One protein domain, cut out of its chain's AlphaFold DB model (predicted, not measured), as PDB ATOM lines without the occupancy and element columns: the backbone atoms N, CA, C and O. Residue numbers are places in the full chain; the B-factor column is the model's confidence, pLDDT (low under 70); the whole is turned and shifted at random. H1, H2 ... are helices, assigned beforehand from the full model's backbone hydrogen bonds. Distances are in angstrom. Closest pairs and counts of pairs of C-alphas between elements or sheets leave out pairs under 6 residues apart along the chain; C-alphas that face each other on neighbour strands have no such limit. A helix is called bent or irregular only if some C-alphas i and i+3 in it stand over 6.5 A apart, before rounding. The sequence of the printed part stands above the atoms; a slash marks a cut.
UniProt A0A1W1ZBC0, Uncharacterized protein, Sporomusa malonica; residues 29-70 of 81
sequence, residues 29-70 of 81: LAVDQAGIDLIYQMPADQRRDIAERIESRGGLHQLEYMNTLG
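Overview. This is residues 29 to 70 of the 81 residues of an uncharacterized protein of Sporomusa malonica (UniProt A0A1W1ZBC0). Start with H1, one side of a flat, open triangle of three helices: past residue 41 the backbone turns and folds back as H2, and after a bend at residues 57 to 60 H3 returns towards residue 29 of H1, with the C-alphas of Leu 29 and Gly 70, the first and last printed, 9.1 A apart. The frame is loosely made, with H1 meeting H2 near one end and H3 near the other, while H2 and H3 are apart; the turn at residues 41 to 46, of which 44 to 46 belong to H2, sticks out. The printed part has 42 residues with three named helices, in the order H1, H2, H3, and no named strand; its class is all helix. It is only just loose, close to compact, with a radius of gyration of the C-alphas of 11.1 A, and the C-alphas span 35 by 20 by 7 A.

Along the chain. Find C-alpha 29 at (-7.830, -39.568, 26.048); from there H1, residues 29 to 41, runs 18.3 A to C-alpha 41 at (-12.269, -33.751, 9.233). H2, residues 44 to 56, covers 16.8 A from first to last C-alpha. H2 is irregular: the C-alphas of Gln 46 and Asp 49 are 7.5 A apart, against about 5 A in a regular helix, and its line is a rough one. H3, residues 61 to 68, is 10.5 A long and ends at C-alpha 68, at (-15.524, -38.756, 33.526).

Arrangement. Look first at residues 39 to 40 of H1, which alone touch H2, and there with its residues 47 to 51 alone. The closest C-alphas of the two helices are those of Ile 39 and Arg 47, 6.2 A apart. H1 and H2 run opposite ways at a steep tilt of 49 degrees. Now go to residues 29 to 33, the part of H1 that alone touches H3. Here the closest C-alphas are those of Leu 29 and Met 66, 6.5 A apart. H1 and H3 run opposite ways at a steep tilt of 42 degrees. H2 and H3 are apart, though they follow each other in the chain. In H1 and H3 every O i to N i+4 pair is within hydrogen-bond range; in H2 6 of 9 are.

Size, cuts and confidence. The two C-alphas farthest apart are those of Asp 45 and Gly 70, at 34.7 A. From the first printed C-alpha, Leu 29, to the last, Gly 70, the distance is 9.1 A. The outline is flat. Residues 29 to 70 run without a cut, and the links H1 to H2, of 2 residues, and H2 to H3, of 4 residues, are tight. The mean pLDDT of the printed part is 93.3, and no printed residue is under 70.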
ATOM      1  N   LEU A  29      -6.585 -40.187  26.498       96.50
ATOM      2  CA  LEU A  29      -7.830 -39.568  26.048       96.50
ATOM      3  C   LEU A  29      -7.563 -38.601  24.895       96.50
ATOM      4  O   LEU A  29      -8.324 -38.575  23.929       96.50
ATOM      5  N   ALA A  30      -6.453 -37.866  24.962       97.06
ATOM      6  CA  ALA A  30      -6.072 -36.917  23.926       97.06
ATOM      7  C   ALA A  30      -5.833 -37.604  22.569       97.06
ATOM      8  O   ALA A  30      -6.285 -37.105  21.540       97.06
ATOM      9  N   VAL A  31      -5.149 -38.759  22.549       95.31
ATOM     10  CA  VAL A  31      -4.874 -39.481  21.290       95.31
ATOM     11  C   VAL A  31      -6.128 -40.117  20.694       95.31
ATOM     12  O   VAL A  31      -6.328 -40.033  19.482       95.31
ATOM     13  N   ASP A  32      -6.996 -40.691  21.530       94.38
ATOM     14  CA  ASP A  32      -8.252 -41.283  21.065       94.38
ATOM     15  C   ASP A  32      -9.203 -40.193  20.545       94.38
ATOM     16  O   ASP A  32      -9.841 -40.368  19.501       94.38
ATOM     17  N   GLN A  33      -9.247 -39.030  21.210       96.25
ATOM     18  CA  GLN A  33     -10.004 -37.870  20.739       96.25
ATOM     19  C   GLN A  33      -9.488 -37.368  19.385       96.25
ATOM     20  O   GLN A  33     -10.285 -37.179  18.465       96.25
ATOM     21  N   ALA A  34      -8.171 -37.200  19.237       95.88
ATOM     22  CA  ALA A  34      -7.562 -36.750  17.988       95.88
ATOM     23  C   ALA A  34      -7.872 -37.698  16.818       95.88
ATOM     24  O   ALA A  34      -8.153 -37.244  15.709       95.88
ATOM     25  N   GLY A  35      -7.889 -39.014  17.058       93.62
ATOM     26  CA  GLY A  35      -8.262 -40.003  16.043       93.62
ATOM     27  C   GLY A  35      -9.691 -39.824  15.526       93.62
ATOM     28  O   GLY A  35      -9.917 -39.845  14.315       93.62
ATOM     29  N   ILE A  36     -10.652 -39.605  16.430       94.50
ATOM     30  CA  ILE A  36     -12.045 -39.326  16.060       94.50
ATOM     31  C   ILE A  36     -12.157 -38.012  15.286       94.50
ATOM     32  O   ILE A  36     -12.809 -37.970  14.241       94.50
ATOM     33  N   ASP A  37     -11.493 -36.957  15.746       95.19
ATOM     34  CA  ASP A  37     -11.574 -35.648  15.099       95.19
ATOM     35  C   ASP A  37     -11.016 -35.677  13.672       95.19
ATOM     36  O   ASP A  37     -11.643 -35.128  12.766       95.19
ATOM     37  N   LEU A  38      -9.901 -36.377  13.434       93.62
ATOM     38  CA  LEU A  38      -9.342 -36.542  12.088       93.62
ATOM     39  C   LEU A  38     -10.308 -37.271  11.144       93.62
ATOM     40  O   LEU A  38     -10.453 -36.868   9.990       93.62
ATOM     41  N   ILE A  39     -11.034 -38.288  11.624       91.62
ATOM     42  CA  ILE A  39     -12.088 -38.955  10.839       91.62
ATOM     43  C   ILE A  39     -13.194 -37.958  10.468       91.62
ATOM     44  O   ILE A  39     -13.642 -37.918   9.320       91.62
ATOM     45  N   TYR A  40     -13.629 -37.124  11.413       93.25
ATOM     46  CA  TYR A  40     -14.658 -36.110  11.163       93.25
ATOM     47  C   TYR A  40     -14.166 -34.913  10.332       93.25
ATOM     48  O   TYR A  40     -14.995 -34.168   9.805       93.25
ATOM     49  N   GLN A  41     -12.856 -34.745  10.140       93.44
ATOM     50  CA  GLN A  41     -12.269 -33.751   9.233       93.44
ATOM     51  C   GLN A  41     -12.159 -34.244   7.779       93.44
ATOM     52  O   GLN A  41     -12.076 -33.420   6.869       93.44
ATOM     53  N   MET A  42     -12.219 -35.556   7.531       91.00
ATOM     54  CA  MET A  42     -12.162 -36.120   6.175       91.00
ATOM     55  C   MET A  42     -13.335 -35.681   5.283       91.00
ATOM     56  O   MET A  42     -14.421 -35.380   5.792       91.00
ATOM     57  N   PRO A  43     -13.188 -35.746   3.945       93.62
ATOM     58  CA  PRO A  43     -14.302 -35.615   3.009       93.62
ATOM     59  C   PRO A  43     -15.481 -36.549   3.334       93.62
ATOM     60  O   PRO A  43     -15.307 -37.675   3.811       93.62
ATOM     61  N   ALA A  44     -16.706 -36.078   3.084       91.06
ATOM     62  CA  ALA A  44     -17.931 -36.784   3.469       91.06
ATOM     63  C   ALA A  44     -18.052 -38.180   2.834       91.06
ATOM     64  O   ALA A  44     -18.523 -39.110   3.483       91.06
ATOM     65  N   ASP A  45     -17.609 -38.338   1.589       90.12
ATOM     66  CA  ASP A  45     -17.580 -39.599   0.848       90.12
ATOM     67  C   ASP A  45     -16.636 -40.639   1.468       90.12
ATOM     68  O   ASP A  45     -16.944 -41.830   1.434       90.12
ATOM     69  N   GLN A  46     -15.549 -40.195   2.100       88.12
ATOM     70  CA  GLN A  46     -14.606 -41.076   2.787       88.12
ATOM     71  C   GLN A  46     -15.085 -41.476   4.187       88.12
ATOM     72  O   GLN A  46     -14.989 -42.647   4.569       88.12
ATOM     73  N   ARG A  47     -15.636 -40.524   4.956       90.31
ATOM     74  CA  ARG A  47     -16.023 -40.755   6.361       90.31
ATOM     75  C   ARG A  47     -17.433 -41.297   6.572       90.31
ATOM     76  O   ARG A  47     -17.738 -41.709   7.686       90.31
ATOM     77  N   ARG A  48     -18.308 -41.285   5.561       91.75
ATOM     78  CA  ARG A  48     -19.738 -41.623   5.720       91.75
ATOM     79  C   ARG A  48     -19.960 -42.944   6.455       91.75
ATOM     80  O   ARG A  48     -20.694 -42.983   7.436       91.75
ATOM     81  N   ASP A  49     -19.317 -44.009   5.988       89.38
ATOM     82  CA  ASP A  49     -19.567 -45.362   6.488       89.38
ATOM     83  C   ASP A  49     -18.998 -45.572   7.905       89.38
ATOM     84  O   ASP A  49     -19.509 -46.391   8.668       89.38
ATOM     85  N   ILE A  50     -17.941 -44.844   8.287       88.56
ATOM     86  CA  ILE A  50     -17.383 -44.902   9.646       88.56
ATOM     87  C   ILE A  50     -18.146 -43.988  10.611       88.56
ATOM     88  O   ILE A  50     -18.407 -44.406  11.737       88.56
ATOM     89  N   ALA A  51     -18.581 -42.807  10.164       91.12
ATOM     90  CA  ALA A  51     -19.423 -41.903  10.943       91.12
ATOM     91  C   ALA A  51     -20.759 -42.570  11.312       91.12
ATOM     92  O   ALA A  51     -21.126 -42.587  12.484       91.12
ATOM     93  N   GLU A  52     -21.413 -43.241  10.354       92.56
ATOM     94  CA  GLU A  52     -22.638 -44.016  10.603       92.56
ATOM     95  C   GLU A  52     -22.443 -45.070  11.698       92.56
ATOM     96  O   GLU A  52     -23.299 -45.234  12.568       92.56
ATOM     97  N   ARG A  53     -21.297 -45.757  11.716       90.75
ATOM     98  CA  ARG A  53     -20.983 -46.763  12.741       90.75
ATOM     99  C   ARG A  53     -20.682 -46.147  14.100       90.75
ATOM    100  O   ARG A  53     -21.104 -46.713  15.106       90.75
ATOM    101  N   ILE A  54     -19.940 -45.039  14.142       90.94
ATOM    102  CA  ILE A  54     -19.638 -44.314  15.384       90.94
ATOM    103  C   ILE A  54     -20.949 -43.849  16.029       90.94
ATOM    104  O   ILE A  54     -21.159 -44.070  17.221       90.94
ATOM    105  N   GLU A  55     -21.854 -43.283  15.237       92.50
ATOM    106  CA  GLU A  55     -23.117 -42.717  15.715       92.50
ATOM    107  C   GLU A  55     -24.135 -43.801  16.093       92.50
ATOM    108  O   GLU A  55     -24.690 -43.771  17.191       92.50
ATOM    109  N   SER A  56     -24.345 -44.809  15.240       93.81
ATOM    110  CA  SER A  56     -25.356 -45.855  15.479       93.81
ATOM    111  C   SER A  56     -24.993 -46.839  16.594       93.81
ATOM    112  O   SER A  56     -25.877 -47.510  17.128       93.81
ATOM    113  N   ARG A  57     -23.706 -46.955  16.948       91.44
ATOM    114  CA  ARG A  57     -23.205 -47.948  17.920       91.44
ATOM    115  C   ARG A  57     -22.627 -47.331  19.190       91.44
ATOM    116  O   ARG A  57     -22.042 -48.056  19.988       91.44
ATOM    117  N   GLY A  58     -22.773 -46.018  19.381       91.12
ATOM    118  CA  GLY A  58     -22.281 -45.331  20.577       91.12
ATOM    119  C   GLY A  58     -20.753 -45.305  20.684       91.12
ATOM    120  O   GLY A  58     -20.210 -45.404  21.781       91.12
ATOM    121  N   GLY A  59     -20.046 -45.169  19.558       85.50
ATOM    122  CA  GLY A  59     -18.579 -45.190  19.495       85.50
ATOM    123  C   GLY A  59     -17.883 -44.097  20.316       85.50
ATOM    124  O   GLY A  59     -16.705 -44.233  20.624       85.50
ATOM    125  N   LEU A  60     -18.604 -43.045  20.718       93.69
ATOM    126  CA  LEU A  60     -18.077 -41.960  21.553       93.69
ATOM    127  C   LEU A  60     -18.182 -42.231  23.062       93.69
ATOM    128  O   LEU A  60     -17.547 -41.529  23.846       93.69
ATOM    129  N   HIS A  61     -18.928 -43.257  23.484       95.50
ATOM    130  CA  HIS A  61     -19.175 -43.514  24.905       95.50
ATOM    131  C   HIS A  61     -17.881 -43.779  25.686       95.50
ATOM    132  O   HIS A  61     -17.742 -43.364  26.834       95.50
ATOM    133  N   GLN A  62     -16.898 -44.414  25.041       93.06
ATOM    134  CA  GLN A  62     -15.574 -44.627  25.619       93.06
ATOM    135  C   GLN A  62     -14.883 -43.298  25.966       93.06
ATOM    136  O   GLN A  62     -14.381 -43.159  27.079       93.06
ATOM    137  N   LEU A  63     -14.906 -42.311  25.063       95.31
ATOM    138  CA  LEU A  63     -14.291 -40.995  25.283       95.31
ATOM    139  C   LEU A  63     -14.970 -40.239  26.432       95.31
ATOM    140  O   LEU A  63     -14.300 -39.662  27.289       95.31
ATOM    141  N   GLU A  64     -16.303 -40.273  26.480       95.94
ATOM    142  CA  GLU A  64     -17.094 -39.656  27.551       95.94
ATOM    143  C   GLU A  64     -16.767 -40.260  28.923       95.94
ATOM    144  O   GLU A  64     -16.594 -39.539  29.913       95.94
ATOM    145  N   TYR A  65     -16.643 -41.588  28.983       97.00
ATOM    146  CA  TYR A  65     -16.348 -42.297  30.223       97.00
ATOM    147  C   TYR A  65     -14.899 -42.092  30.667       97.00
ATOM    148  O   TYR A  65     -14.656 -41.823  31.840       97.00
ATOM    149  N   MET A  66     -13.941 -42.133  29.736       96.38
ATOM    150  CA  MET A  66     -12.534 -41.816  30.008       96.38
ATOM    151  C   MET A  66     -12.376 -40.410  30.588       96.38
ATOM    152  O   MET A  66     -11.639 -40.226  31.557       96.38
ATOM    153  N   ASN A  67     -13.110 -39.433  30.048       96.88
ATOM    154  CA  ASN A  67     -13.122 -38.073  30.579       96.88
ATOM    155  C   ASN A  67     -13.716 -38.025  31.997       96.88
ATOM    156  O   ASN A  67     -13.140 -37.421  32.897       96.88
ATOM    157  N   THR A  68     -14.844 -38.707  32.218       97.38
ATOM    158  CA  THR A  68     -15.524 -38.756  33.526       97.38
ATOM    159  C   THR A  68     -14.665 -39.422  34.606       97.38
ATOM    160  O   THR A  68     -14.685 -39.006  35.761       97.38
ATOM    161  N   LEU A  69     -13.888 -40.439  34.235       97.44
ATOM    162  CA  LEU A  69     -12.964 -41.145  35.124       97.44
ATOM    163  C   LEU A  69     -11.618 -40.420  35.308       97.44
ATOM    164  O   LEU A  69     -10.771 -40.911  36.050       97.44
ATOM    165  N   GLY A  70     -11.405 -39.276  34.649       96.94
ATOM    166  CA  GLY A  70     -10.160 -38.509  34.745       96.94
ATOM    167  C   GLY A  70      -8.953 -39.221  34.131       96.94
ATOM    168  O   GLY A  70      -7.834 -39.062  34.611       96.94
TER     169      GLY A  70